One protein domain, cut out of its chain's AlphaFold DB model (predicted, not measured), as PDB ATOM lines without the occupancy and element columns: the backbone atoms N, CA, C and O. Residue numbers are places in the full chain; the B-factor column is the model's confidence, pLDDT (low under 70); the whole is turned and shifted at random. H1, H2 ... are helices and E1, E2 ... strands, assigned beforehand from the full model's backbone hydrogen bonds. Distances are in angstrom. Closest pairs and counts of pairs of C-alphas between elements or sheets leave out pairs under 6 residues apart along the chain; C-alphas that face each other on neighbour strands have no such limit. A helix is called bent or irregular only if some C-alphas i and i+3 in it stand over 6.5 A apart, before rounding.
ATOM      1  N   SER A   6     208.767 113.268 165.229       87.69
ATOM      2  CA  SER A   6     209.668 113.833 166.227       87.69
ATOM      3  C   SER A   6     209.596 115.349 166.198       87.69
ATOM      4  O   SER A   6     209.329 115.962 165.162       87.69
ATOM      5  N   VAL A   7     209.840 115.955 167.356       85.75
ATOM      6  CA  VAL A   7     210.005 117.401 167.465       85.75
ATOM      7  C   VAL A   7     211.470 117.721 167.195       85.75
ATOM      8  O   VAL A   7     212.356 117.241 167.897       85.75
ATOM      9  N   SER A   8     211.719 118.550 166.188       85.62
ATOM     10  CA  SER A   8     213.042 119.091 165.870       85.62
ATOM     11  C   SER A   8     213.016 120.607 165.992       85.62
ATOM     12  O   SER A   8     211.960 121.222 165.873       85.62
ATOM     13  N   SER A   9     214.185 121.219 166.148       81.94
ATOM     14  CA  SER A   9     214.349 122.658 165.935       81.94
ATOM     15  C   SER A   9     214.847 122.922 164.516       81.94
ATOM     16  O   SER A   9     215.668 122.162 164.001       81.94
ATOM     17  N   SER A  10     214.352 123.980 163.877       79.06
ATOM     18  CA  SER A  10     214.875 124.493 162.606       79.06
ATOM     19  C   SER A  10     214.808 126.012 162.574       79.06
ATOM     20  O   SER A  10     214.050 126.633 163.325       79.06
ATOM     21  N   TYR A  11     215.606 126.607 161.694       79.25
ATOM     22  CA  TYR A  11     215.533 128.028 161.386       79.25
ATOM     23  C   TYR A  11     214.157 128.394 160.828       79.25
ATOM     24  O   TYR A  11     213.488 127.575 160.193       79.25
ATOM     25  N   VAL A  12     213.715 129.617 161.099       77.12
ATOM     26  CA  VAL A  12     212.381 130.077 160.708       77.12
ATOM     27  C   VAL A  12     212.392 130.582 159.267       77.12
ATOM     28  O   VAL A  12     213.315 131.272 158.834       77.12
ATOM     29  N   TRP A  13     211.335 130.268 158.524       79.56
ATOM     30  CA  TRP A  13     211.097 130.829 157.199       79.56
ATOM     31  C   TRP A  13     210.420 132.194 157.313       79.56
ATOM     32  O   TRP A  13     209.456 132.349 158.061       79.56
ATOM     33  N   ARG A  14     210.889 133.178 156.552       72.69
ATOM     34  CA  ARG A  14     210.300 134.513 156.454       72.69
ATOM     35  C   ARG A  14     209.991 134.825 155.000       72.69
ATOM     36  O   ARG A  14     210.829 134.631 154.127       72.69
ATOM     37  N   LEU A  15     208.798 135.349 154.754       69.75
ATOM     38  CA  LEU A  15     208.472 135.956 153.472       69.75
ATOM     39  C   LEU A  15     209.030 137.378 153.447       69.75
ATOM     40  O   LEU A  15     208.645 138.205 154.272       69.75
ATOM     41  N   LEU A  16     209.925 137.654 152.504       66.81
ATOM     42  CA  LEU A  16     210.419 139.002 152.246       66.81
ATOM     43  C   LEU A  16     209.918 139.493 150.896       66.81
ATOM     44  O   LEU A  16     209.883 138.736 149.920       66.81
ATOM     45  N   ASP A  17     209.544 140.767 150.860       60.84
ATOM     46  CA  ASP A  17     209.311 141.473 149.611       60.84
ATOM     47  C   ASP A  17     210.664 141.709 148.942       60.84
ATOM     48  O   ASP A  17     211.587 142.244 149.555       60.84
ATOM     49  N   SER A  18     210.798 141.271 147.695       54.78
ATOM     50  CA  SER A  18     211.965 141.576 146.879       54.78
ATOM     51  C   SER A  18     211.505 142.426 145.710       54.78
ATOM     52  O   SER A  18     210.667 142.000 144.920       54.78
ATOM     53  N   HIS A  19     212.022 143.648 145.623       49.22
ATOM     54  CA  HIS A  19     211.813 144.510 144.458       49.22
ATOM     55  C   HIS A  19     212.711 144.098 143.280       49.22
ATOM     56  O   HIS A  19     212.371 144.380 142.136       49.22
ATOM     57  N   ASP A  20     213.803 143.378 143.559       44.97
ATOM     58  CA  ASP A  20     214.812 142.987 142.567       44.97
ATOM     59  C   ASP A  20     214.527 141.636 141.902       44.97
ATOM     60  O   ASP A  20     215.025 141.365 140.811       44.97
ATOM     61  N   ASN A  21     213.707 140.785 142.525       48.31
ATOM     62  CA  ASN A  21     213.282 139.530 141.922       48.31
ATOM     63  C   ASN A  21     211.874 139.667 141.349       48.31
ATOM     64  O   ASN A  21     210.914 139.997 142.039       48.31
ATOM     65  N   THR A  22     211.746 139.350 140.066       48.94
ATOM     66  CA  THR A  22     210.459 139.089 139.428       48.94
ATOM     67  C   THR A  22     210.411 137.597 139.131       48.94
ATOM     68  O   THR A  22     211.316 137.054 138.498       48.94
ATOM     69  N   PHE A  23     209.396 136.880 139.622       50.62
ATOM     70  CA  PHE A  23     209.176 135.526 139.109       50.62
ATOM     71  C   PHE A  23     208.686 135.694 137.679       50.62
ATOM     72  O   PHE A  23     207.699 136.401 137.503       50.62
ATOM     73  N   ASN A  24     209.392 135.089 136.715       45.41
ATOM     74  CA  ASN A  24     209.091 135.027 135.280       45.41
ATOM     75  C   ASN A  24     208.166 136.148 134.769       45.41
ATOM     76  O   ASN A  24     206.951 136.110 134.976       45.41
ATOM     77  N   SER A  25     208.726 137.086 133.997       40.69
ATOM     78  CA  SER A  25     207.987 138.137 133.271       40.69
ATOM     79  C   SER A  25     207.289 139.196 134.147       40.69
ATOM     80  O   SER A  25     206.114 139.493 133.963       40.69
ATOM     81  N   GLY A  26     208.015 139.816 135.087       41.91
ATOM     82  CA  GLY A  26     207.573 141.077 135.708       41.91
ATOM     83  C   GLY A  26     206.520 140.964 136.818       41.91
ATOM     84  O   GLY A  26     205.974 141.981 137.235       41.91
ATOM     85  N   SER A  27     206.224 139.758 137.322       43.44
ATOM     86  CA  SER A  27     205.321 139.588 138.470       43.44
ATOM     87  C   SER A  27     206.047 139.814 139.808       43.44
ATOM     88  O   SER A  27     207.202 139.394 139.935       43.44
ATOM     89  N   PRO A  28     205.387 140.404 140.828       52.66
ATOM     90  CA  PRO A  28     205.984 140.613 142.147       52.66
ATOM     91  C   PRO A  28     206.477 139.289 142.746       52.66
ATOM     92  O   PRO A  28     205.697 138.339 142.862       52.66
ATOM     93  N   ALA A  29     207.754 139.207 143.131       57.16
ATOM     94  CA  ALA A  29     208.272 138.045 143.842       57.16
ATOM     95  C   ALA A  29     208.326 138.290 145.347       57.16
ATOM     96  O   ALA A  29     208.918 139.254 145.831       57.16
ATOM     97  N   LYS A  30     207.779 137.338 146.102       59.81
ATOM     98  CA  LYS A  30     208.219 137.108 147.476       59.81
ATOM     99  C   LYS A  30     209.240 135.999 147.487       59.81
ATOM    100  O   LYS A  30     209.009 134.942 146.906       59.81
ATOM    101  N   ILE A  31     210.330 136.218 148.201       64.94
ATOM    102  CA  ILE A  31     211.336 135.186 148.418       64.94
ATOM    103  C   ILE A  31     211.130 134.649 149.830       64.94
ATOM    104  O   ILE A  31     211.081 135.425 150.788       64.94
ATOM    105  N   LEU A  32     211.024 133.326 149.976       69.50
ATOM    106  CA  LEU A  32     211.258 132.697 151.270       69.50
ATOM    107  C   LEU A  32     212.738 132.823 151.627       69.50
ATOM    108  O   LEU A  32     213.594 132.190 151.009       69.50
ATOM    109  N   GLN A  33     213.032 133.623 152.644       70.50
ATOM    110  CA  GLN A  33     214.348 133.699 153.258       70.50
ATOM    111  C   GLN A  33     214.350 132.933 154.579       70.50
ATOM    112  O   GLN A  33     213.380 132.947 155.332       70.50
ATOM    113  N   ILE A  34     215.462 132.263 154.868       68.88
ATOM    114  CA  ILE A  34     215.684 131.623 156.164       68.88
ATOM    115  C   ILE A  34     216.247 132.668 157.121       68.88
ATOM    116  O   ILE A  34     217.335 133.198 156.881       68.88
ATOM    117  N   ASP A  35     215.549 132.914 158.224       72.12
ATOM    118  CA  ASP A  35     216.122 133.614 159.364       72.12
ATOM    119  C   ASP A  35     216.915 132.621 160.219       72.12
ATOM    120  O   ASP A  35     216.359 131.772 160.917       72.12
ATOM    121  N   ARG A  36     218.245 132.721 160.137       72.69
ATOM    122  CA  ARG A  36     219.166 131.834 160.858       72.69
ATOM    123  C   ARG A  36     219.318 132.181 162.340       72.69
ATOM    124  O   ARG A  36     219.984 131.453 163.064       72.69
ATOM    125  N   THR A  37     218.757 133.293 162.794       71.25
ATOM    126  CA  THR A  37     218.907 133.738 164.185       71.25
ATOM    127  C   THR A  37     217.798 133.202 165.081       71.25
ATOM    128  O   THR A  37     218.010 133.006 166.276       71.25
ATOM    129  N   VAL A  38     216.637 132.888 164.499       71.62
ATOM    130  CA  VAL A  38     215.466 132.407 165.230       71.62
ATOM    131  C   VAL A  38     215.222 130.935 164.911       71.62
ATOM    132  O   VAL A  38     215.008 130.557 163.759       71.62
ATOM    133  N   MET A  39     215.235 130.096 165.947       77.50
ATOM    134  CA  MET A  39     214.833 128.692 165.851       77.50
ATOM    135  C   MET A  39     213.392 128.509 166.328       77.50
ATOM    136  O   MET A  39     212.950 129.164 167.272       77.50
ATOM    137  N   HIS A  40     212.676 127.571 165.715       80.56
ATOM    138  CA  HIS A  40     211.340 127.157 166.136       80.56
ATOM    139  C   HIS A  40     211.216 125.633 166.136       80.56
ATOM    140  O   HIS A  40     211.987 124.939 165.466       80.56
ATOM    141  N   ARG A  41     210.238 125.118 166.889       82.62
ATOM    142  CA  ARG A  41     209.898 123.696 166.872       82.62
ATOM    143  C   ARG A  41     209.113 123.356 165.611       82.62
ATOM    144  O   ARG A  41     208.168 124.052 165.257       82.62
ATOM    145  N   GLN A  42     209.486 122.251 164.987       86.44
ATOM    146  CA  GLN A  42     208.803 121.664 163.845       86.44
ATOM    147  C   GLN A  42     208.529 120.183 164.111       86.44
ATOM    148  O   GLN A  42     209.358 119.480 164.700       86.44
ATOM    149  N   ALA A  43     207.377 119.712 163.651       83.50
ATOM    150  CA  ALA A  43     207.086 118.293 163.527       83.50
ATOM    151  C   ALA A  43     207.858 117.757 162.326       83.50
ATOM    152  O   ALA A  43     207.793 118.345 161.249       83.50
ATOM    153  N   VAL A  44     208.576 116.652 162.498       88.00
ATOM    154  CA  VAL A  44     209.322 115.995 161.424       88.00
ATOM    155  C   VAL A  44     208.931 114.533 161.362       88.00
ATOM    156  O   VAL A  44     209.093 113.801 162.339       88.00
ATOM    157  N   PHE A  45     208.503 114.106 160.181       88.50
ATOM    158  CA  PHE A  45     208.316 112.711 159.837       88.50
ATOM    159  C   PHE A  45     209.323 112.318 158.762       88.50
ATOM    160  O   PHE A  45     209.377 112.918 157.688       88.50
ATOM    161  N   THR A  46     210.147 111.312 159.042       88.06
ATOM    162  CA  THR A  46     211.156 110.826 158.092       88.06
ATOM    163  C   THR A  46     210.815 109.419 157.644       88.06
ATOM    164  O   THR A  46     210.723 108.505 158.461       88.06
ATOM    165  N   VAL A  47     210.712 109.227 156.331       84.69
ATOM    166  CA  VAL A  47     210.558 107.910 155.716       84.69
ATOM    167  C   VAL A  47     211.856 107.540 155.024       84.69
ATOM    168  O   VAL A  47     212.309 108.223 154.107       84.69
ATOM    169  N   LYS A  48     212.455 106.426 155.447       82.94
ATOM    170  CA  LYS A  48     213.638 105.843 154.811       82.94
ATOM    171  C   LYS A  48     213.268 104.475 154.245       82.94
ATOM    172  O   LYS A  48     213.209 103.505 154.993       82.94
ATOM    173  N   ARG A  49     213.008 104.410 152.933       75.00
ATOM    174  CA  ARG A  49     212.724 103.149 152.221       75.00
ATOM    175  C   ARG A  49     214.011 102.441 151.803       75.00
ATOM    176  O   ARG A  49     214.087 101.221 151.869       75.00
ATOM    177  N   SER A  50     215.036 103.199 151.414       74.12
ATOM    178  CA  SER A  50     216.379 102.689 151.108       74.12
ATOM    179  C   SER A  50     217.453 103.737 151.437       74.12
ATOM    180  O   SER A  50     217.152 104.799 151.987       74.12
ATOM    181  N   LEU A  51     218.725 103.452 151.131       69.69
ATOM    182  CA  LEU A  51     219.815 104.436 151.248       69.69
ATOM    183  C   LEU A  51     219.615 105.650 150.327       69.69
ATOM    184  O   LEU A  51     220.003 106.752 150.697       69.69
ATOM    185  N   THR A  52     218.995 105.447 149.163       71.50
ATOM    186  CA  THR A  52     218.791 106.467 148.122       71.50
ATOM    187  C   THR A  52     217.364 107.008 148.077       71.50
ATOM    188  O   THR A  52     217.142 108.099 147.566       71.50
ATOM    189  N   ASN A  53     216.395 106.275 148.633       75.62
ATOM    190  CA  ASN A  53     214.994 106.672 148.685       75.62
ATOM    191  C   ASN A  53     214.615 107.033 150.125       75.62
ATOM    192  O   ASN A  53     214.150 106.200 150.918       75.62
ATOM    193  N   LYS A  54     214.889 108.295 150.455       87.19
ATOM    194  CA  LYS A  54     214.537 108.936 151.716       87.19
ATOM    195  C   LYS A  54     213.808 110.233 151.397       87.19
ATOM    196  O   LYS A  54     214.301 111.022 150.601       87.19
ATOM    197  N   TYR A  55     212.694 110.458 152.076       92.25
ATOM    198  CA  TYR A  55     212.037 111.757 152.106       92.25
ATOM    199  C   TYR A  55     211.686 112.126 153.542       92.25
ATOM    200  O   TYR A  55     211.565 111.262 154.419       92.25
ATOM    201  N   SER A  56     211.540 113.420 153.797       92.62
ATOM    202  CA  SER A  56     210.992 113.903 155.060       92.62
ATOM    203  C   SER A  56     209.898 114.920 154.812       92.62
ATOM    204  O   SER A  56     210.004 115.753 153.916       92.62
ATOM    205  N   PHE A  57     208.846 114.829 155.609       94.12
ATOM    206  CA  PHE A  57     207.786 115.816 155.656       94.12
ATOM    207  C   PHE A  57     207.880 116.538 156.991       94.12
ATOM    208  O   PHE A  57     208.018 115.903 158.041       94.12
ATOM    209  N   LYS A  58     207.854 117.865 156.951       93.50
ATOM    210  CA  LYS A  58     207.943 118.700 158.140       93.50
ATOM    211  C   LYS A  58     206.819 119.707 158.156       93.50
ATOM    212  O   LYS A  58     206.382 120.204 157.119       93.50
ATOM    213  N   THR A  59     206.382 120.035 159.355       91.88
ATOM    214  CA  THR A  59     205.399 121.080 159.598       91.88
ATOM    215  C   THR A  59     205.948 122.014 160.652       91.88
ATOM    216  O   THR A  59     206.359 121.571 161.725       91.88
ATOM    217  N   GLY A  60     205.983 123.303 160.336       88.88
ATOM    218  CA  GLY A  60     206.620 124.303 161.176       88.88
ATOM    219  C   GLY A  60     205.977 125.673 161.051       88.88
ATOM    220  O   GLY A  60     205.001 125.883 160.331       88.88
ATOM    221  N   CYS A  61     206.548 126.617 161.778       84.06
ATOM    222  CA  CYS A  61     206.073 127.984 161.856       84.06
ATOM    223  C   CYS A  61     206.760 128.847 160.812       84.06
ATOM    224  O   CYS A  61     207.959 128.727 160.558       84.06
ATOM    225  N   MET A  62     205.997 129.786 160.269       82.06
ATOM    226  CA  MET A  62     206.543 130.850 159.450       82.06
ATOM    227  C   MET A  62     206.530 132.165 160.232       82.06
ATOM    228  O   MET A  62     205.588 132.459 160.972       82.06
ATOM    229  N   TYR A  63     207.589 132.953 160.074       79.19
ATOM    230  CA  TYR A  63     207.700 134.288 160.646       79.19
ATOM    231  C   TYR A  63     206.654 135.217 160.020       79.19
ATOM    232  O   TYR A  63     206.468 135.216 158.803       79.19
ATOM    233  N   GLN A  64     206.001 136.029 160.849       75.94
ATOM    234  CA  GLN A  64     204.921 136.959 160.487       75.94
ATOM    235  C   GLN A  64     203.661 136.310 159.881       75.94
ATOM    236  O   GLN A  64     202.851 137.001 159.263       75.94
ATOM    237  N   SER A  65     203.455 135.005 160.074       78.25
ATOM    238  CA  SER A  65     202.250 134.296 159.634       78.25
ATOM    239  C   SER A  65     201.745 133.340 160.701       78.25
ATOM    240  O   SER A  65     202.472 132.460 161.155       78.25
ATOM    241  N   ALA A  66     200.463 133.461 161.040       77.00
ATOM    242  CA  ALA A  66     199.789 132.531 161.944       77.00
ATOM    243  C   ALA A  66     199.582 131.137 161.324       77.00
ATOM    244  O   ALA A  66     199.435 130.159 162.048       77.00
ATOM    245  N   THR A  67     199.578 131.040 159.992       85.88
ATOM    246  CA  THR A  67     199.402 129.776 159.275       85.88
ATOM    247  C   THR A  67     200.737 129.023 159.202       85.88
ATOM    248  O   THR A  67     201.718 129.620 158.735       85.88
ATOM    249  N   PRO A  68     200.789 127.746 159.633       87.00
ATOM    250  CA  PRO A  68     201.967 126.893 159.493       87.00
ATOM    251  C   PRO A  68     202.399 126.710 158.034       87.00
ATOM    252  O   PRO A  68     201.593 126.814 157.108       87.00
ATOM    253  N   ALA A  69     203.678 126.408 157.843       91.00
ATOM    254  CA  ALA A  69     204.250 126.033 156.557       91.00
ATOM    255  C   ALA A  69     204.618 124.545 156.552       91.00
ATOM    256  O   ALA A  69     204.944 123.961 157.593       91.00
ATOM    257  N   PHE A  70     204.608 123.951 155.362       94.19
ATOM    258  CA  PHE A  70     205.037 122.573 155.153       94.19
ATOM    259  C   PHE A  70     206.350 122.528 154.382       94.19
ATOM    260  O   PHE A  70     206.546 123.280 153.430       94.19
ATOM    261  N   GLU A  71     207.236 121.620 154.769       93.69
ATOM    262  CA  GLU A  71     208.466 121.318 154.044       93.69
ATOM    263  C   GLU A  71     208.437 119.857 153.610       93.69
ATOM    264  O   GLU A  71     208.217 118.960 154.424       93.69
ATOM    265  N   LEU A  72     208.679 119.621 152.326       94.81
ATOM    266  CA  LEU A  72     208.896 118.294 151.776       94.81
ATOM    267  C   LEU A  72     210.330 118.222 151.253       94.81
ATOM    268  O   LEU A  72     210.690 118.903 150.295       94.81
ATOM    269  N   ASP A  73     211.151 117.410 151.905       93.88
ATOM    270  CA  ASP A  73     212.499 117.072 151.457       93.88
ATOM    271  C   ASP A  73     212.429 115.763 150.675       93.88
ATOM    272  O   ASP A  73     212.062 114.730 151.244       93.88
ATOM    273  N   VAL A  74     212.733 115.818 149.381       92.88
ATOM    274  CA  VAL A  74     212.663 114.680 148.454       92.88
ATOM    275  C   VAL A  74     214.053 114.344 147.910       92.88
ATOM    276  O   VAL A  74     214.964 115.169 147.984       92.88
ATOM    277  N   PRO A  75     214.257 113.155 147.323       90.62
ATOM    278  CA  PRO A  75     215.427 112.901 146.491       90.62
ATOM    279  C   PRO A  75     215.568 113.958 145.384       90.62
ATOM    280  O   PRO A  75     214.595 114.300 144.719       90.62
ATOM    281  N   ALA A  76     216.783 114.454 145.135       85.94
ATOM    282  CA  ALA A  76     217.006 115.525 144.151       85.94
ATOM    283  C   ALA A  76     216.537 115.161 142.728       85.94
ATOM    284  O   ALA A  76     216.099 116.029 141.982       85.94
ATOM    285  N   LEU A  77     216.583 113.871 142.374       86.88
ATOM    286  CA  LEU A  77     216.110 113.348 141.086       86.88
ATOM    287  C   LEU A  77     214.579 113.366 140.939       86.88
ATOM    288  O   LEU A  77     214.076 113.208 139.828       86.88
ATOM    289  N   ASP A  78     213.838 113.555 142.032       88.25
ATOM    290  CA  ASP A  78     212.378 113.642 142.000       88.25
ATOM    291  C   ASP A  78     211.880 115.058 141.665       88.25
ATOM    292  O   ASP A  78     210.678 115.254 141.469       88.25
ATOM    293  N   ILE A  79     212.784 116.038 141.545       87.56
ATOM    294  CA  ILE A  79     212.483 117.383 141.050       87.56
ATOM    295  C   ILE A  79     212.933 117.476 139.592       87.56
ATOM    296  O   ILE A  79     214.087 117.196 139.269       87.56
ATOM    297  N   SER A  80     212.024 117.873 138.698       86.50
ATOM    298  CA  SER A  80     212.370 118.032 137.285       86.50
ATOM    299  C   SER A  80     213.338 119.209 137.091       86.50
ATOM    300  O   SER A  80     213.287 120.205 137.816       86.50
ATOM    301  N   MET A  81     214.204 119.136 136.075       84.75
ATOM    302  CA  MET A  81     215.115 120.244 135.744       84.75
ATOM    303  C   MET A  81     214.356 121.532 135.398       84.75
ATOM    304  O   MET A  81     214.806 122.626 135.728       84.75
ATOM    305  N   ASN A  82     213.175 121.409 134.784       84.12
ATOM    306  CA  ASN A  82     212.324 122.553 134.466       84.12
ATOM    307  C   ASN A  82     211.785 123.229 135.730       84.12
ATOM    308  O   ASN A  82     211.815 124.456 135.816       84.12
ATOM    309  N   ASP A  83     211.337 122.452 136.719       85.12
ATOM    310  CA  ASP A  83     210.871 122.995 137.998       85.12
ATOM    311  C   ASP A  83     212.029 123.627 138.775       85.12
ATOM    312  O   ASP A  83     211.883 124.727 139.309       85.12
ATOM    313  N   MET A  84     213.211 122.998 138.757       82.88
ATOM    314  CA  MET A  84     214.428 123.552 139.361       82.88
ATOM    315  C   MET A  84     214.789 124.917 138.758       82.88
ATOM    316  O   MET A  84     215.033 125.867 139.497       82.88
ATOM    317  N   ASN A  85     214.742 125.041 137.427       82.81
ATOM    318  CA  ASN A  85     215.001 126.299 136.723       82.81
ATOM    319  C   ASN A  85     213.935 127.368 137.012       82.81
ATOM    320  O   ASN A  85     214.253 128.551 137.109       82.81
ATOM    321  N   ARG A  86     212.666 126.966 137.162       81.06
ATOM    322  CA  ARG A  86     211.562 127.866 137.538       81.06
ATOM    323  C   ARG A  86     211.613 128.282 139.014       81.06
ATOM    324  O   ARG A  86     211.027 129.302 139.376       81.06
ATOM    325  N   GLY A  87     212.267 127.493 139.867       83.12
ATOM    326  CA  GLY A  87     212.370 127.713 141.311       83.12
ATOM    327  C   GLY A  87     211.092 127.390 142.096       83.12
ATOM    328  O   GLY A  87     210.987 127.735 143.275       83.12
ATOM    329  N   TYR A  88     210.101 126.748 141.476       88.00
ATOM    330  CA  TYR A  88     208.865 126.325 142.133       88.00
ATOM    331  C   TYR A  88     208.290 125.066 141.487       88.00
ATOM    332  O   TYR A  88     208.588 124.751 140.340       88.00
ATOM    333  N   VAL A  89     207.415 124.385 142.223       91.00
ATOM    334  CA  VAL A  89     206.706 123.176 141.791       91.00
ATOM    335  C   VAL A  89     205.281 123.185 142.344       91.00
ATOM    336  O   VAL A  89     204.988 123.912 143.294       91.00
ATOM    337  N   PHE A  90     204.383 122.391 141.769       93.88
ATOM    338  CA  PHE A  90     203.052 122.162 142.330       93.88
ATOM    339  C   PHE A  90     202.977 120.784 142.974       93.88
ATOM    340  O   PHE A  90     203.554 119.818 142.478       93.88
ATOM    341  N   ALA A  91     202.250 120.685 144.079       96.38
ATOM    342  CA  ALA A  91     201.923 119.406 144.679       96.38
ATOM    343  C   ALA A  91     200.458 119.374 145.103       96.38
ATOM    344  O   ALA A  91     199.907 120.371 145.578       96.38
ATOM    345  N   ARG A  92     199.842 118.210 144.932       96.56
ATOM    346  CA  ARG A  92     198.501 117.919 145.430       96.56
ATOM    347  C   ARG A  92     198.596 117.140 146.727       96.56
ATOM    348  O   ARG A  92     199.440 116.259 146.859       96.56
ATOM    349  N   PHE A  93     197.728 117.475 147.664       97.38
ATOM    350  CA  PHE A  93     197.669 116.909 149.000       97.38
ATOM    351  C   PHE A  93     196.289 116.310 149.207       97.38
ATOM    352  O   PHE A  93     195.286 116.945 148.881       97.38
ATOM    353  N   LEU A  94     196.247 115.103 149.756       97.00
ATOM    354  CA  LEU A  94     195.022 114.434 150.161       97.00
ATOM    355  C   LEU A  94     195.272 113.762 151.505       97.00
ATOM    356  O   LEU A  94     196.172 112.931 151.615       97.00
ATOM    357  N   VAL A  95     194.476 114.114 152.507       95.81
ATOM    358  CA  VAL A  95     194.445 113.388 153.776       95.81
ATOM    359  C   VAL A  95     193.308 112.379 153.712       95.81
ATOM    360  O   VAL A  95     192.169 112.746 153.421       95.81
ATOM    361  N   ASP A  96     193.629 111.107 153.927       92.56
ATOM    362  CA  ASP A  96     192.714 109.973 153.841       92.56
ATOM    363  C   ASP A  96     191.857 110.002 152.557       92.56
ATOM    364  O   ASP A  96     192.350 109.756 151.456       92.56
ATOM    365  N   LYS A  97     190.563 110.319 152.683       89.44
ATOM    366  CA  LYS A  97     189.603 110.475 151.572       89.44
ATOM    367  C   LYS A  97     188.963 111.870 151.541       89.44
ATOM    368  O   LYS A  97     187.871 112.034 151.000       89.44
ATOM    369  N   GLY A  98     189.620 112.854 152.153       89.81
ATOM    370  CA  GLY A  98     189.126 114.215 152.321       89.81
ATOM    371  C   GLY A  98     189.156 115.069 151.052       89.81
ATOM    372  O   GLY A  98     189.045 114.598 149.911       89.81
ATOM    373  N   GLN A  99     189.282 116.379 151.254       92.00
ATOM    374  CA  GLN A  99     189.426 117.329 150.157       92.00
ATOM    375  C   GLN A  99     190.850 117.270 149.589       92.00
ATOM    376  O   GLN A  99     191.830 117.225 150.325       92.00
ATOM    377  N   GLU A 100     190.959 117.285 148.259       94.25
ATOM    378  CA  GLU A 100     192.252 117.392 147.585       94.25
ATOM    379  C   GLU A 100     192.624 118.874 147.446       94.25
ATOM    380  O   GLU A 100     191.834 119.675 146.936       94.25
ATOM    381  N   TYR A 101     193.828 119.239 147.882       95.50
ATOM    382  CA  TYR A 101     194.347 120.602 147.785       95.50
ATOM    383  C   TYR A 101     195.562 120.654 146.873       95.50
ATOM    384  O   TYR A 101     196.530 119.936 147.089       95.50
ATOM    385  N   SER A 102     195.547 121.561 145.896       94.88
ATOM    386  CA  SER A 102     196.729 121.889 145.093       94.88
ATOM    387  C   SER A 102     197.431 123.128 145.642       94.88
ATOM    388  O   SER A 102     196.797 124.184 145.810       94.88
ATOM    389  N   LEU A 103     198.725 122.987 145.932       95.38
ATOM    390  CA  LEU A 103     199.590 124.003 146.524       95.38
ATOM    391  C   LEU A 103     200.836 124.219 145.661       95.38
ATOM    392  O   LEU A 103     201.453 123.265 145.183       95.38
ATOM    393  N   ARG A 104     201.255 125.481 145.529       93.06
ATOM    394  CA  ARG A 104     202.553 125.837 144.947       93.06
ATOM    395  C   ARG A 104     203.629 125.798 146.031       93.06
ATOM    396  O   ARG A 104     203.502 126.467 147.054       93.06
ATOM    397  N   GLY A 105     204.694 125.046 145.812       91.38
ATOM    398  CA  GLY A 105     205.875 125.021 146.668       91.38
ATOM    399  C   GLY A 105     207.032 125.780 146.031       91.38
ATOM    400  O   GLY A 105     207.266 125.654 144.830       91.38
ATOM    401  N   GLN A 106     207.773 126.557 146.818       89.38
ATOM    402  CA  GLN A 106     209.045 127.131 146.376       89.38
ATOM    403  C   GLN A 106     210.156 126.103 146.583       89.38
ATOM    404  O   GLN A 106     210.258 125.504 147.656       89.38
ATOM    405  N   ILE A 107     210.998 125.913 145.571       87.38
ATOM    406  CA  ILE A 107     212.152 125.027 145.671       87.38
ATOM    407  C   ILE A 107     213.283 125.789 146.357       87.38
ATOM    408  O   ILE A 107     213.713 126.850 145.907       87.38
ATOM    409  N   VAL A 108     213.770 125.227 147.457       84.81
ATOM    410  CA  VAL A 108     214.988 125.642 148.140       84.81
ATOM    411  C   VAL A 108     216.044 124.576 147.843       84.81
ATOM    412  O   VAL A 108     215.966 123.466 148.386       84.81
ATOM    413  N   PRO A 109     217.039 124.884 146.992       77.12
ATOM    414  CA  PRO A 109     218.048 123.913 146.597       77.12
ATOM    415  C   PRO A 109     218.734 123.226 147.796       77.12
ATOM    416  O   PRO A 109     218.900 123.838 148.864       77.12
ATOM    417  N   PRO A 110     219.136 121.948 147.644       76.75
ATOM    418  CA  PRO A 110     219.074 121.155 146.409       76.75
ATOM    419  C   PRO A 110     217.737 120.436 146.154       76.75
ATOM    420  O   PRO A 110     217.441 120.136 145.005       76.75
ATOM    421  N   SER A 111     216.937 120.137 147.182       86.38
ATOM    422  CA  SER A 111     215.762 119.260 147.024       86.38
ATOM    423  C   SER A 111     214.648 119.471 148.053       86.38
ATOM    424  O   SER A 111     213.798 118.604 148.252       86.38
ATOM    425  N   ARG A 112     214.639 120.631 148.718       90.31
ATOM    426  CA  ARG A 112     213.608 120.982 149.698       90.31
ATOM    427  C   ARG A 112     212.535 121.816 149.026       90.31
ATOM    428  O   ARG A 112     212.844 122.767 148.316       90.31
ATOM    429  N   ILE A 113     211.280 121.492 149.283       92.75
ATOM    430  CA  ILE A 113     210.131 122.210 148.740       92.75
ATOM    431  C   ILE A 113     209.348 122.785 149.912       92.75
ATOM    432  O   ILE A 113     208.912 122.038 150.786       92.75
ATOM    433  N   ILE A 114     209.177 124.107 149.935       92.25
ATOM    434  CA  ILE A 114     208.479 124.814 151.010       92.25
ATOM    435  C   ILE A 114     207.123 125.309 150.510       92.25
ATOM    436  O   ILE A 114     207.041 126.114 149.579       92.25
ATOM    437  N   PHE A 115     206.058 124.851 151.159       93.56
ATOM    438  CA  PHE A 115     204.686 125.288 150.934       93.56
ATOM    439  C   PHE A 115     204.318 126.301 152.017       93.56
ATOM    440  O   PHE A 115     204.052 125.944 153.164       93.56
ATOM    441  N   ALA A 116     204.331 127.576 151.638       91.25
ATOM    442  CA  ALA A 116     204.074 128.709 152.517       91.25
ATOM    443  C   ALA A 116     202.822 129.482 152.066       91.25
ATOM    444  O   ALA A 116     202.401 129.354 150.912       91.25
ATOM    445  N   PRO A 117     202.197 130.289 152.939       89.50
ATOM    446  CA  PRO A 117     201.046 131.110 152.582       89.50
ATOM    447  C   PRO A 117     201.488 132.322 151.749       89.50
ATOM    448  O   PRO A 117     201.573 133.444 152.237       89.50
ATOM    449  N   PHE A 118     201.806 132.083 150.475       86.12
ATOM    450  CA  PHE A 118     202.208 133.122 149.523       86.12
ATOM    451  C   PHE A 118     201.046 134.044 149.141       86.12
ATOM    452  O   PHE A 118     201.238 135.248 148.975       86.12
ATOM    453  N   THR A 119     199.853 133.467 148.996       88.62
ATOM    454  CA  THR A 119     198.613 134.113 148.549       88.62
ATOM    455  C   THR A 119     197.493 133.834 149.550       88.62
ATOM    456  O   THR A 119     197.613 132.935 150.389       88.62
ATOM    457  N   LYS A 120     196.378 134.571 149.464       89.81
ATOM    458  CA  LYS A 120     195.216 134.356 150.345       89.81
ATOM    459  C   LYS A 120     194.604 132.973 150.127       89.81
ATOM    460  O   LYS A 120     194.312 132.268 151.091       89.81
ATOM    461  N   SER A 121     194.461 132.565 148.866       92.06
ATOM    462  CA  SER A 121     193.952 131.240 148.507       92.06
ATOM    463  C   SER A 121     194.845 130.130 149.059       92.06
ATOM    464  O   SER A 121     194.356 129.188 149.685       92.06
ATOM    465  N   GLN A 122     196.167 130.258 148.906       92.75
ATOM    466  CA  GLN A 122     197.101 129.264 149.422       92.75
ATOM    467  C   GLN A 122     197.125 129.219 150.953       92.75
ATOM    468  O   GLN A 122     197.189 128.131 151.519       92.75
ATOM    469  N   GLN A 123     197.021 130.368 151.626       92.00
ATOM    470  CA  GLN A 123     196.925 130.427 153.082       92.00
ATOM    471  C   GLN A 123     195.731 129.629 153.610       92.00
ATOM    472  O   GLN A 123     195.900 128.828 154.526       92.00
ATOM    473  N   LYS A 124     194.553 129.802 152.998       93.25
ATOM    474  CA  LYS A 124     193.351 129.051 153.372       93.25
ATOM    475  C   LYS A 124     193.533 127.544 153.161       93.25
ATOM    476  O   LYS A 124     193.262 126.754 154.055       93.25
ATOM    477  N   LYS A 125     194.062 127.134 152.005       95.56
ATOM    478  CA  LYS A 125     194.327 125.710 151.732       95.56
ATOM    479  C   LYS A 125     195.311 125.102 152.737       95.56
ATOM    480  O   LYS A 125     195.131 123.963 153.141       95.56
ATOM    481  N   LEU A 126     196.344 125.849 153.139       94.44
ATOM    482  CA  LEU A 126     197.315 125.403 154.143       94.44
ATOM    483  C   LEU A 126     196.690 125.261 155.533       94.44
ATOM    484  O   LEU A 126     196.983 124.283 156.213       94.44
ATOM    485  N   SER A 127     195.831 126.199 155.952       92.56
ATOM    486  CA  SER A 127     195.125 126.079 157.232       92.56
ATOM    487  C   SER A 127     194.166 124.893 157.243       92.56
ATOM    488  O   SER A 127     194.185 124.117 158.192       92.56
ATOM    489  N   ASP A 128     193.386 124.718 156.173       94.25
ATOM    490  CA  ASP A 128     192.428 123.615 156.059       94.25
ATOM    491  C   ASP A 128     193.162 122.264 156.046       94.25
ATOM    492  O   ASP A 128     192.781 121.328 156.749       94.25
ATOM    493  N   LEU A 129     194.276 122.178 155.307       95.00
ATOM    494  CA  LEU A 129     195.120 120.988 155.265       95.00
ATOM    495  C   LEU A 129     195.784 120.704 156.620       95.00
ATOM    496  O   LEU A 129     195.846 119.548 157.019       95.00
ATOM    497  N   PHE A 130     196.263 121.721 157.344       92.62
ATOM    498  CA  PHE A 130     196.852 121.528 158.674       92.62
ATOM    499  C   PHE A 130     195.848 120.902 159.649       92.62
ATOM    500  O   PHE A 130     196.208 119.979 160.377       92.62
ATOM    501  N   LEU A 131     194.595 121.369 159.633       91.56
ATOM    502  CA  LEU A 131     193.520 120.794 160.447       91.56
ATOM    503  C   LEU A 131     193.261 119.332 160.068       91.56
ATOM    504  O   LEU A 131     193.245 118.472 160.943       91.56
ATOM    505  N   GLN A 132     193.165 119.031 158.768       93.25
ATOM    506  CA  GLN A 132     192.982 117.652 158.305       93.25
ATOM    507  C   GLN A 132     194.148 116.741 158.699       93.25
ATOM    508  O   GLN A 132     193.917 115.604 159.084       93.25
ATOM    509  N   ILE A 133     195.395 117.221 158.645       92.81
ATOM    510  CA  ILE A 133     196.567 116.447 159.085       92.81
ATOM    511  C   ILE A 133     196.500 116.164 160.598       92.81
ATOM    512  O   ILE A 133     196.933 115.103 161.035       92.81
ATOM    513  N   GLY A 134     195.948 117.093 161.388       89.00
ATOM    514  CA  GLY A 134     195.709 116.916 162.823       89.00
ATOM    515  C   GLY A 134     194.792 115.738 163.152       89.00
ATOM    516  O   GLY A 134     195.038 115.031 164.123       89.00
ATOM    517  N   GLU A 135     193.761 115.520 162.339       89.12
ATOM    518  CA  GLU A 135     192.699 114.536 162.600       89.12
ATOM    519  C   GLU A 135     192.817 113.261 161.747       89.12
ATOM    520  O   GLU A 135     192.170 112.255 162.036       89.12
ATOM    521  N   GLY A 136     193.614 113.303 160.680       89.25
ATOM    522  CA  GLY A 136     193.712 112.239 159.689       89.25
ATOM    523  C   GLY A 136     194.667 111.108 160.061       89.25
ATOM    524  O   GLY A 136     195.532 111.239 160.926       89.25
ATOM    525  N   GLY A 137     194.542 109.986 159.352       90.88
ATOM    526  CA  GLY A 137     195.407 108.815 159.514       90.88
ATOM    527  C   GLY A 137     196.606 108.801 158.563       90.88
ATOM    528  O   GLY A 137     197.722 108.438 158.952       90.88
ATOM    529  N   GLN A 138     196.403 109.208 157.310       93.81
ATOM    530  CA  GLN A 138     197.411 109.121 156.259       93.81
ATOM    531  C   GLN A 138     197.353 110.324 155.316       93.81
ATOM    532  O   GLN A 138     196.321 110.649 154.738       93.81
ATOM    533  N   LEU A 139     198.502 110.962 155.100       95.00
ATOM    534  CA  LEU A 139     198.667 112.035 154.126       95.00
ATOM    535  C   LEU A 139     199.330 111.500 152.854       95.00
ATOM    536  O   LEU A 139     200.437 110.959 152.890       95.00
ATOM    537  N   HIS A 140     198.688 111.725 151.714       96.50
ATOM    538  CA  HIS A 140     199.239 111.498 150.385       96.50
ATOM    539  C   HIS A 140     199.637 112.822 149.737       96.50
ATOM    540  O   HIS A 140     198.864 113.780 149.722       96.50
ATOM    541  N   ILE A 141     200.845 112.865 149.173       96.69
ATOM    542  CA  ILE A 141     201.387 114.044 148.495       96.69
ATOM    543  C   ILE A 141     201.816 113.635 147.090       96.69
ATOM    544  O   ILE A 141     202.732 112.831 146.941       96.69
ATOM    545  N   ALA A 142     201.177 114.182 146.059       96.25
ATOM    546  CA  ALA A 142     201.576 114.010 144.666       96.25
ATOM    547  C   ALA A 142     202.357 115.237 144.199       96.25
ATOM    548  O   ALA A 142     201.776 116.302 143.999       96.25
ATOM    549  N   LEU A 143     203.663 115.082 143.997       94.88
ATOM    550  CA  LEU A 143     204.512 116.095 143.386       94.88
ATOM    551  C   LEU A 143     204.310 116.081 141.866       94.88
ATOM    552  O   LEU A 143     204.580 115.072 141.208       94.88
ATOM    553  N   LEU A 144     203.806 117.189 141.331       93.75
ATOM    554  CA  LEU A 144     203.468 117.343 139.921       93.75
ATOM    555  C   LEU A 144     204.730 117.729 139.144       93.75
ATOM    556  O   LEU A 144     205.402 118.683 139.521       93.75
ATOM    557  N   GLN A 145     205.058 116.986 138.084       86.69
ATOM    558  CA  GLN A 145     206.321 117.161 137.347       86.69
ATOM    559  C   GLN A 145     206.191 118.012 136.072       86.69
ATOM    560  O   GLN A 145     207.156 118.141 135.317       86.69
ATOM    561  N   GLY A 146     205.005 118.577 135.810       83.69
ATOM    562  CA  GLY A 146     204.739 119.367 134.609       83.69
ATOM    563  C   GLY A 146     204.709 118.530 133.332       83.69
ATOM    564  O   GLY A 146     204.909 117.313 133.351       83.69
ATOM    565  N   MET A 147     204.433 119.187 132.200       84.25
ATOM    566  CA  MET A 147     204.438 118.571 130.865       84.25
ATOM    567  C   MET A 147     203.611 117.275 130.773       84.25
ATOM    568  O   MET A 147     203.950 116.363 130.019       84.25
ATOM    569  N   ARG A 148     202.526 117.174 131.557       84.00
ATOM    570  CA  ARG A 148     201.662 115.984 131.656       84.00
ATOM    571  C   ARG A 148     202.405 114.697 132.052       84.00
ATOM    572  O   ARG A 148     201.948 113.603 131.728       84.00
ATOM    573  N   MET A 149     203.531 114.804 132.759       86.44
ATOM    574  CA  MET A 149     204.253 113.646 133.292       86.44
ATOM    575  C   MET A 149     203.572 113.072 134.538       86.44
ATOM    576  O   MET A 149     202.917 113.788 135.297       86.44
ATOM    577  N   ASN A 150     203.754 111.769 134.767       88.75
ATOM    578  CA  ASN A 150     203.184 111.084 135.927       88.75
ATOM    579  C   ASN A 150     203.719 111.673 137.249       88.75
ATOM    580  O   ASN A 150     204.938 111.708 137.443       88.75
ATOM    581  N   PRO A 151     202.836 112.088 138.177       92.50
ATOM    582  CA  PRO A 151     203.256 112.634 139.462       92.50
ATOM    583  C   PRO A 151     203.986 111.618 140.346       92.50
ATOM    584  O   PRO A 151     203.690 110.420 140.329       92.50
ATOM    585  N   ARG A 152     204.909 112.106 141.180       92.31
ATOM    586  CA  ARG A 152     205.575 111.298 142.215       92.31
ATOM    587  C   ARG A 152     204.745 111.327 143.490       92.31
ATOM    588  O   ARG A 152     204.481 112.403 144.015       92.31
ATOM    589  N   VAL A 153     204.338 110.161 143.990       93.62
ATOM    590  CA  VAL A 153     203.449 110.062 145.157       93.62
ATOM    591  C   VAL A 153     204.221 109.645 146.406       93.62
ATOM    592  O   VAL A 153     204.853 108.587 146.445       93.62
ATOM    593  N   TYR A 154     204.105 110.458 147.449       93.62
ATOM    594  CA  TYR A 154     204.637 110.221 148.785       93.62
ATOM    595  C   TYR A 154     203.498 109.951 149.760       93.62
ATOM    596  O   TYR A 154     202.386 110.447 149.591       93.62
ATOM    597  N   SER A 155     203.785 109.159 150.789       93.19
ATOM    598  CA  SER A 155     202.809 108.800 151.815       93.19
ATOM    599  C   SER A 155     203.387 109.034 153.201       93.19
ATOM    600  O   SER A 155     204.463 108.531 153.516       93.19
ATOM    601  N   VAL A 156     202.672 109.758 154.045       91.94
ATOM    602  CA  VAL A 156     203.096 110.103 155.401       91.94
ATOM    603  C   VAL A 156     202.033 109.588 156.372       91.94
ATOM    604  O   VAL A 156     200.918 110.103 156.365       91.94
ATOM    605  N   PRO A 157     202.336 108.555 157.174       91.88
ATOM    606  CA  PRO A 157     201.534 108.201 158.338       91.88
ATOM    607  C   PRO A 157     201.414 109.390 159.295       91.88
ATOM    608  O   PRO A 157     202.414 110.027 159.631       91.88
ATOM    609  N   LEU A 158     200.193 109.691 159.725       92.12
ATOM    610  CA  LEU A 158     199.893 110.833 160.591       92.12
ATOM    611  C   LEU A 158     199.760 110.451 162.072       92.12
ATOM    612  O   LEU A 158     199.646 111.329 162.922       92.12
ATOM    613  N   GLU A 159     199.857 109.162 162.399       89.19
ATOM    614  CA  GLU A 159     199.822 108.658 163.775       89.19
ATOM    615  C   GLU A 159     200.850 109.372 164.673       89.19
ATOM    616  O   GLU A 159     202.051 109.332 164.406       89.19
ATOM    617  N   GLY A 160     200.375 110.030 165.735       86.31
ATOM    618  CA  GLY A 160     201.198 110.799 166.676       86.31
ATOM    619  C   GLY A 160     201.460 112.261 166.279       86.31
ATOM    620  O   GLY A 160     202.108 112.983 167.036       86.31
ATOM    621  N   PHE A 161     200.962 112.734 165.129       90.75
ATOM    622  CA  PHE A 161     201.046 114.154 164.764       90.75
ATOM    623  C   PHE A 161     200.189 115.038 165.681       90.75
ATOM    624  O   PHE A 161     200.644 116.100 166.106       90.75
ATOM    625  N   PHE A 162     198.983 114.580 166.029       89.31
ATOM    626  CA  PHE A 162     198.053 115.298 166.906       89.31
ATOM    627  C   PHE A 162     198.686 115.684 168.259       89.31
ATOM    628  O   PHE A 162     198.576 116.818 168.713       89.31
ATOM    629  N   ASP A 163     199.477 114.789 168.860       86.94
ATOM    630  CA  ASP A 163     200.121 115.015 170.167       86.94
ATOM    631  C   ASP A 163     201.175 116.144 170.162       86.94
ATOM    632  O   ASP A 163     201.627 116.629 171.216       86.94
ATOM    633  N   ILE A 164     201.632 116.539 168.971       87.44
ATOM    634  CA  ILE A 164     202.645 117.578 168.775       87.44
ATOM    635  C   ILE A 164     202.123 118.797 168.008       87.44
ATOM    636  O   ILE A 164     202.766 119.850 168.080       87.44
ATOM    637  N   SER A 165     200.975 118.708 167.329       87.38
ATOM    638  CA  SER A 165     200.409 119.798 166.525       87.38
ATOM    639  C   SER A 165     200.084 121.025 167.374       87.38
ATOM    640  O   SER A 165     200.451 122.141 167.001       87.38
ATOM    641  N   ASP A 166     199.508 120.830 168.562       85.81
ATOM    642  CA  ASP A 166     199.176 121.922 169.489       85.81
ATOM    643  C   ASP A 166     200.419 122.670 169.977       85.81
ATOM    644  O   ASP A 166     200.433 123.900 170.080       85.81
ATOM    645  N   LYS A 167     201.510 121.936 170.228       84.94
ATOM    646  CA  LYS A 167     202.793 122.531 170.634       84.94
ATOM    647  C   LYS A 167     203.352 123.416 169.523       84.94
ATOM    648  O   LYS A 167     203.854 124.501 169.812       84.94
ATOM    649  N   ILE A 168     203.229 122.978 168.271       82.81
ATOM    650  CA  ILE A 168     203.666 123.744 167.099       82.81
ATOM    651  C   ILE A 168     202.807 124.992 166.937       82.81
ATOM    652  O   ILE A 168     203.359 126.082 166.842       82.81
ATOM    653  N   LEU A 169     201.478 124.872 166.988       84.81
ATOM    654  CA  LEU A 169     200.572 126.022 166.892       84.81
ATOM    655  C   LEU A 169     200.817 127.058 167.993       84.81
ATOM    656  O   LEU A 169     200.844 128.264 167.723       84.81
ATOM    657  N   SER A 170     201.028 126.602 169.228       84.44
ATOM    658  CA  SER A 170     201.363 127.472 170.356       84.44
ATOM    659  C   SER A 170     202.686 128.205 170.121       84.44
ATOM    660  O   SER A 170     202.766 129.420 170.322       84.44
ATOM    661  N   ASP A 171     203.720 127.504 169.648       80.62
ATOM    662  CA  ASP A 171     205.005 128.120 169.318       80.62
ATOM    663  C   ASP A 171     204.891 129.109 168.154       80.62
ATOM    664  O   ASP A 171     205.436 130.210 168.247       80.62
ATOM    665  N   CYS A 172     204.120 128.785 167.112       82.62
ATOM    666  CA  CYS A 172     203.844 129.698 166.002       82.62
ATOM    667  C   CYS A 172     203.138 130.958 166.501       82.62
ATOM    668  O   CYS A 172     203.505 132.071 166.126       82.62
ATOM    669  N   SER A 173     202.152 130.803 167.381       84.38
ATOM    670  CA  SER A 173     201.413 131.921 167.966       84.38
ATOM    671  C   SER A 173     202.317 132.799 168.828       84.38
ATOM    672  O   SER A 173     202.287 134.022 168.710       84.38
ATOM    673  N   ARG A 174     203.159 132.195 169.673       81.62
ATOM    674  CA  ARG A 174     204.109 132.914 170.532       81.62
ATOM    675  C   ARG A 174     205.142 133.682 169.711       81.62
ATOM    676  O   ARG A 174     205.364 134.860 169.977       81.62
ATOM    677  N   LEU A 175     205.733 133.028 168.714       78.75
ATOM    678  CA  LEU A 175     206.724 133.624 167.824       78.75
ATOM    679  C   LEU A 175     206.131 134.806 167.052       78.75
ATOM    680  O   LEU A 175     206.743 135.865 166.996       78.75
ATOM    681  N   ASN A 176     204.913 134.674 166.529       78.50
ATOM    682  CA  ASN A 176     204.278 135.747 165.767       78.50
ATOM    683  C   ASN A 176     203.749 136.897 166.635       78.50
ATOM    684  O   ASN A 176     203.826 138.047 166.204       78.50
ATOM    685  N   LYS A 177     203.288 136.638 167.867       78.06
ATOM    686  CA  LYS A 177     202.889 137.697 168.816       78.06
ATOM    687  C   LYS A 177     204.029 138.666 169.121       78.06
ATOM    688  O   LYS A 177     203.793 139.865 169.218       78.06
ATOM    689  N   MET A 178     205.262 138.168 169.242       68.56
ATOM    690  CA  MET A 178     206.427 139.026 169.488       68.56
ATOM    691  C   MET A 178     206.729 139.960 168.314       68.56
ATOM    692  O   MET A 178     207.366 140.984 168.511       68.56
ATOM    693  N   VAL A 179     206.278 139.627 167.105       68.31
ATOM    694  CA  VAL A 179     206.705 140.278 165.859       68.31
ATOM    695  C   VAL A 179     205.633 141.196 165.290       68.31
ATOM    696  O   VAL A 179     205.974 142.209 164.682       68.31
ATOM    697  N   GLN A 180     204.352 140.891 165.533       60.75
ATOM    698  CA  GLN A 180     203.213 141.740 165.155       60.75
ATOM    699  C   GLN A 180     203.356 143.187 165.650       60.75
ATOM    700  O   GLN A 180     202.844 144.100 165.011       60.75
ATOM    701  N   ASN A 181     204.102 143.399 166.738       54.91
ATOM    702  CA  ASN A 181     204.350 144.722 167.307       54.91
ATOM    703  C   ASN A 181     205.503 145.494 166.637       54.91
ATOM    704  O   ASN A 181     205.604 146.698 166.846       54.91
ATOM    705  N   TYR A 182     206.374 144.837 165.858       55.88
ATOM    706  CA  TYR A 182     207.615 145.442 165.342       55.88
ATOM    707  C   TYR A 182     207.695 145.503 163.819       55.88
ATOM    708  O   TYR A 182     208.210 146.473 163.276       55.88
ATOM    709  N   ASN A 183     207.190 144.488 163.119       58.09
ATOM    710  CA  ASN A 183     207.206 144.438 161.663       58.09
ATOM    711  C   ASN A 183     205.783 144.128 161.196       58.09
ATOM    712  O   ASN A 183     205.268 143.055 161.508       58.09
ATOM    713  N   GLY A 184     205.162 145.064 160.474       57.00
ATOM    714  CA  GLY A 184     203.775 144.970 160.004       57.00
ATOM    715  C   GLY A 184     203.430 143.677 159.247       57.00
ATOM    716  O   GLY A 184     204.279 142.829 158.959       57.00
ATOM    717  N   THR A 185     202.148 143.508 158.931       63.25
ATOM    718  CA  THR A 185     201.628 142.330 158.226       63.25
ATOM    719  C   THR A 185     202.286 142.156 156.854       63.25
ATOM    720  O   THR A 185     202.394 143.097 156.072       63.25
ATOM    721  N   VAL A 186     202.724 140.934 156.538       67.50
ATOM    722  CA  VAL A 186     203.298 140.611 155.224       67.50
ATOM    723  C   VAL A 186     202.191 140.671 154.166       67.50
ATOM    724  O   VAL A 186     201.246 139.884 154.207       67.50
ATOM    725  N   THR A 187     202.313 141.577 153.194       74.62
ATOM    726  CA  THR A 187     201.332 141.755 152.109       74.62
ATOM    727  C   THR A 187     201.283 140.533 151.204       74.62
ATOM    728  O   THR A 187     202.237 140.306 150.486       74.62
ATOM    729  N   LEU A 188     200.212 139.744 151.188       81.69
ATOM    730  CA  LEU A 188     200.129 138.532 150.354       81.69
ATOM    731  C   LEU A 188     200.149 138.833 148.844       81.69
ATOM    732  O   LEU A 188     199.695 139.884 148.399       81.69
ATOM    733  N   LEU A 189     200.657 137.881 148.059       82.75
ATOM    734  CA  LEU A 189     200.679 137.951 146.598       82.75
ATOM    735  C   LEU A 189     199.285 137.687 145.986       82.75
ATOM    736  O   LEU A 189     198.433 137.073 146.638       82.75
ATOM    737  N   PRO A 190     199.047 138.091 144.723       84.31
ATOM    738  CA  PRO A 190     197.826 137.750 143.993       84.31
ATOM    739  C   PRO A 190     197.634 136.238 143.791       84.31
ATOM    740  O   PRO A 190     198.581 135.514 143.483       84.31
ATOM    741  N   ASP A 191     196.387 135.766 143.875       87.00
ATOM    742  CA  ASP A 191     196.064 134.329 143.864       87.00
ATOM    743  C   ASP A 191     196.436 133.602 142.558       87.00
ATOM    744  O   ASP A 191     196.745 132.404 142.597       87.00
ATOM    745  N   TYR A 192     196.476 134.303 141.414       83.38
ATOM    746  CA  TYR A 192     196.816 133.703 140.114       83.38
ATOM    747  C   TYR A 192     198.212 133.060 140.106       83.38
ATOM    748  O   TYR A 192     198.428 132.075 139.406       83.38
ATOM    749  N   LEU A 193     199.140 133.549 140.938       82.12
ATOM    750  CA  LEU A 193     200.498 133.007 141.070       82.12
ATOM    751  C   LEU A 193     200.545 131.620 141.719       82.12
ATOM    752  O   LEU A 193     201.591 130.973 141.711       82.12
ATOM    753  N   THR A 194     199.442 131.177 142.318       86.75
ATOM    754  CA  THR A 194     199.313 129.881 143.003       86.75
ATOM    755  C   THR A 194     198.264 128.984 142.353       86.75
ATOM    756  O   THR A 194     197.881 127.960 142.920       86.75
ATOM    757  N   LYS A 195     197.792 129.361 141.157       89.94
ATOM    758  CA  LYS A 195     196.911 128.528 140.341       89.94
ATOM    759  C   LYS A 195     197.736 127.413 139.696       89.94
ATOM    760  O   LYS A 195     198.762 127.690 139.080       89.94
TER     761      LYS A 195
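This is residues 6 to 195 of the 302 residues of an uncharacterized protein of Succinatimonas sp. CAG:777 (UniProt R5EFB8). One twisted sheet of nine strands curls round helix H2, with the longer helix H3 along E3 on the same face and short H1 on the opposite face. The long, bent hairpin of E1 and E2 extends the sheet beyond E3, while E9 forms its edge. The printed part has 190 residues in the order E1 E2 E3 E4 H1 E5 E6 E7 H2 E8 E9 H3 H4, a mixed class of helices and strands. The branched sheet is antiparallel but for E1 and E3, which are parallel. The whole is compact and rounded, with a radius of gyration of the C-alphas of 15.9 A and spans of 45 by 43 by 31 A.

E1, residues 6 to 23, begins at C-alpha 6 (209.668, 113.833, 166.227), is 34.7 A long and bends by 108 degrees at residue 19. E2, residues 27 to 48, is 38.4 A long and bends by 99 degrees at residue 39. E3, residues 54 to 63, is 27.7 A long. E4 is residues 65 to 73, H1 81 to 86, E5 88 to 95, E6 100 to 108 and E7 112 to 115. H2, residues 120 to 135, is 23.4 A long. E8 is residues 138 to 144 and E9 152 to 157. H3, residues 162 to 180, is 27.0 A long, and H4, residues 191 to 194, ends at C-alpha 194 (199.313, 129.881, 143.003).

E1, E2, E3 and E4 form a meander, each strand the antiparallel neighbour of the one before, with N 8 and O 42 at 2.9 A, N 45 and O 57 at 2.8 A, and N 58 and O 71 at 2.8 A. E1 also pairs with E3, N 63 and O 13 at 2.8 A. E4 neighbours E7, N 72 and O 113 at 2.9 A. E5, E6 and E7 form a second meander, N 91 and O 103 at 2.9 A, N 106 and O 114 at 2.9 A. E8 neighbours E5, N 142 and O 92 at 2.8 A, and E9, N 141 and O 154 at 2.9 A. The closest C-alphas of H2 and E4 are those of Thr 67 and Ser 127, 6.0 A apart. H3 is over E3 at a height of 7.1 A, the closest C-alphas being those of Cys 61 and Cys 172, 5.0 A apart. H1 is over E5 at a height of 7.9 A. H2 and H3 only just touch, only at their ends, with 3 pairs of C-alphas within 8 A; the closest are those of Gly 134 and Phe 162, 5.0 A apart. H4 only grazes the sheet with residues 193 to 194 and touches H2, the C-alphas of Ser 121 and Asp 191 being closest at 6.0 A. H1 and H2 have every O i to N i+4 pair within hydrogen-bond range, H3 has 12 of 15 and is irregular, C-alphas 163 and 166 being 7.0 A apart, and H4 is too short for such a pair.

The C-alphas farthest apart are those of Ser 50 and Asn 181, at 46.6 A. The printed part has no cut and no long link. Mean pLDDT of the printed part is 82.6; residues 15 to 32, 34, 51 and 178 to 186 are under 70.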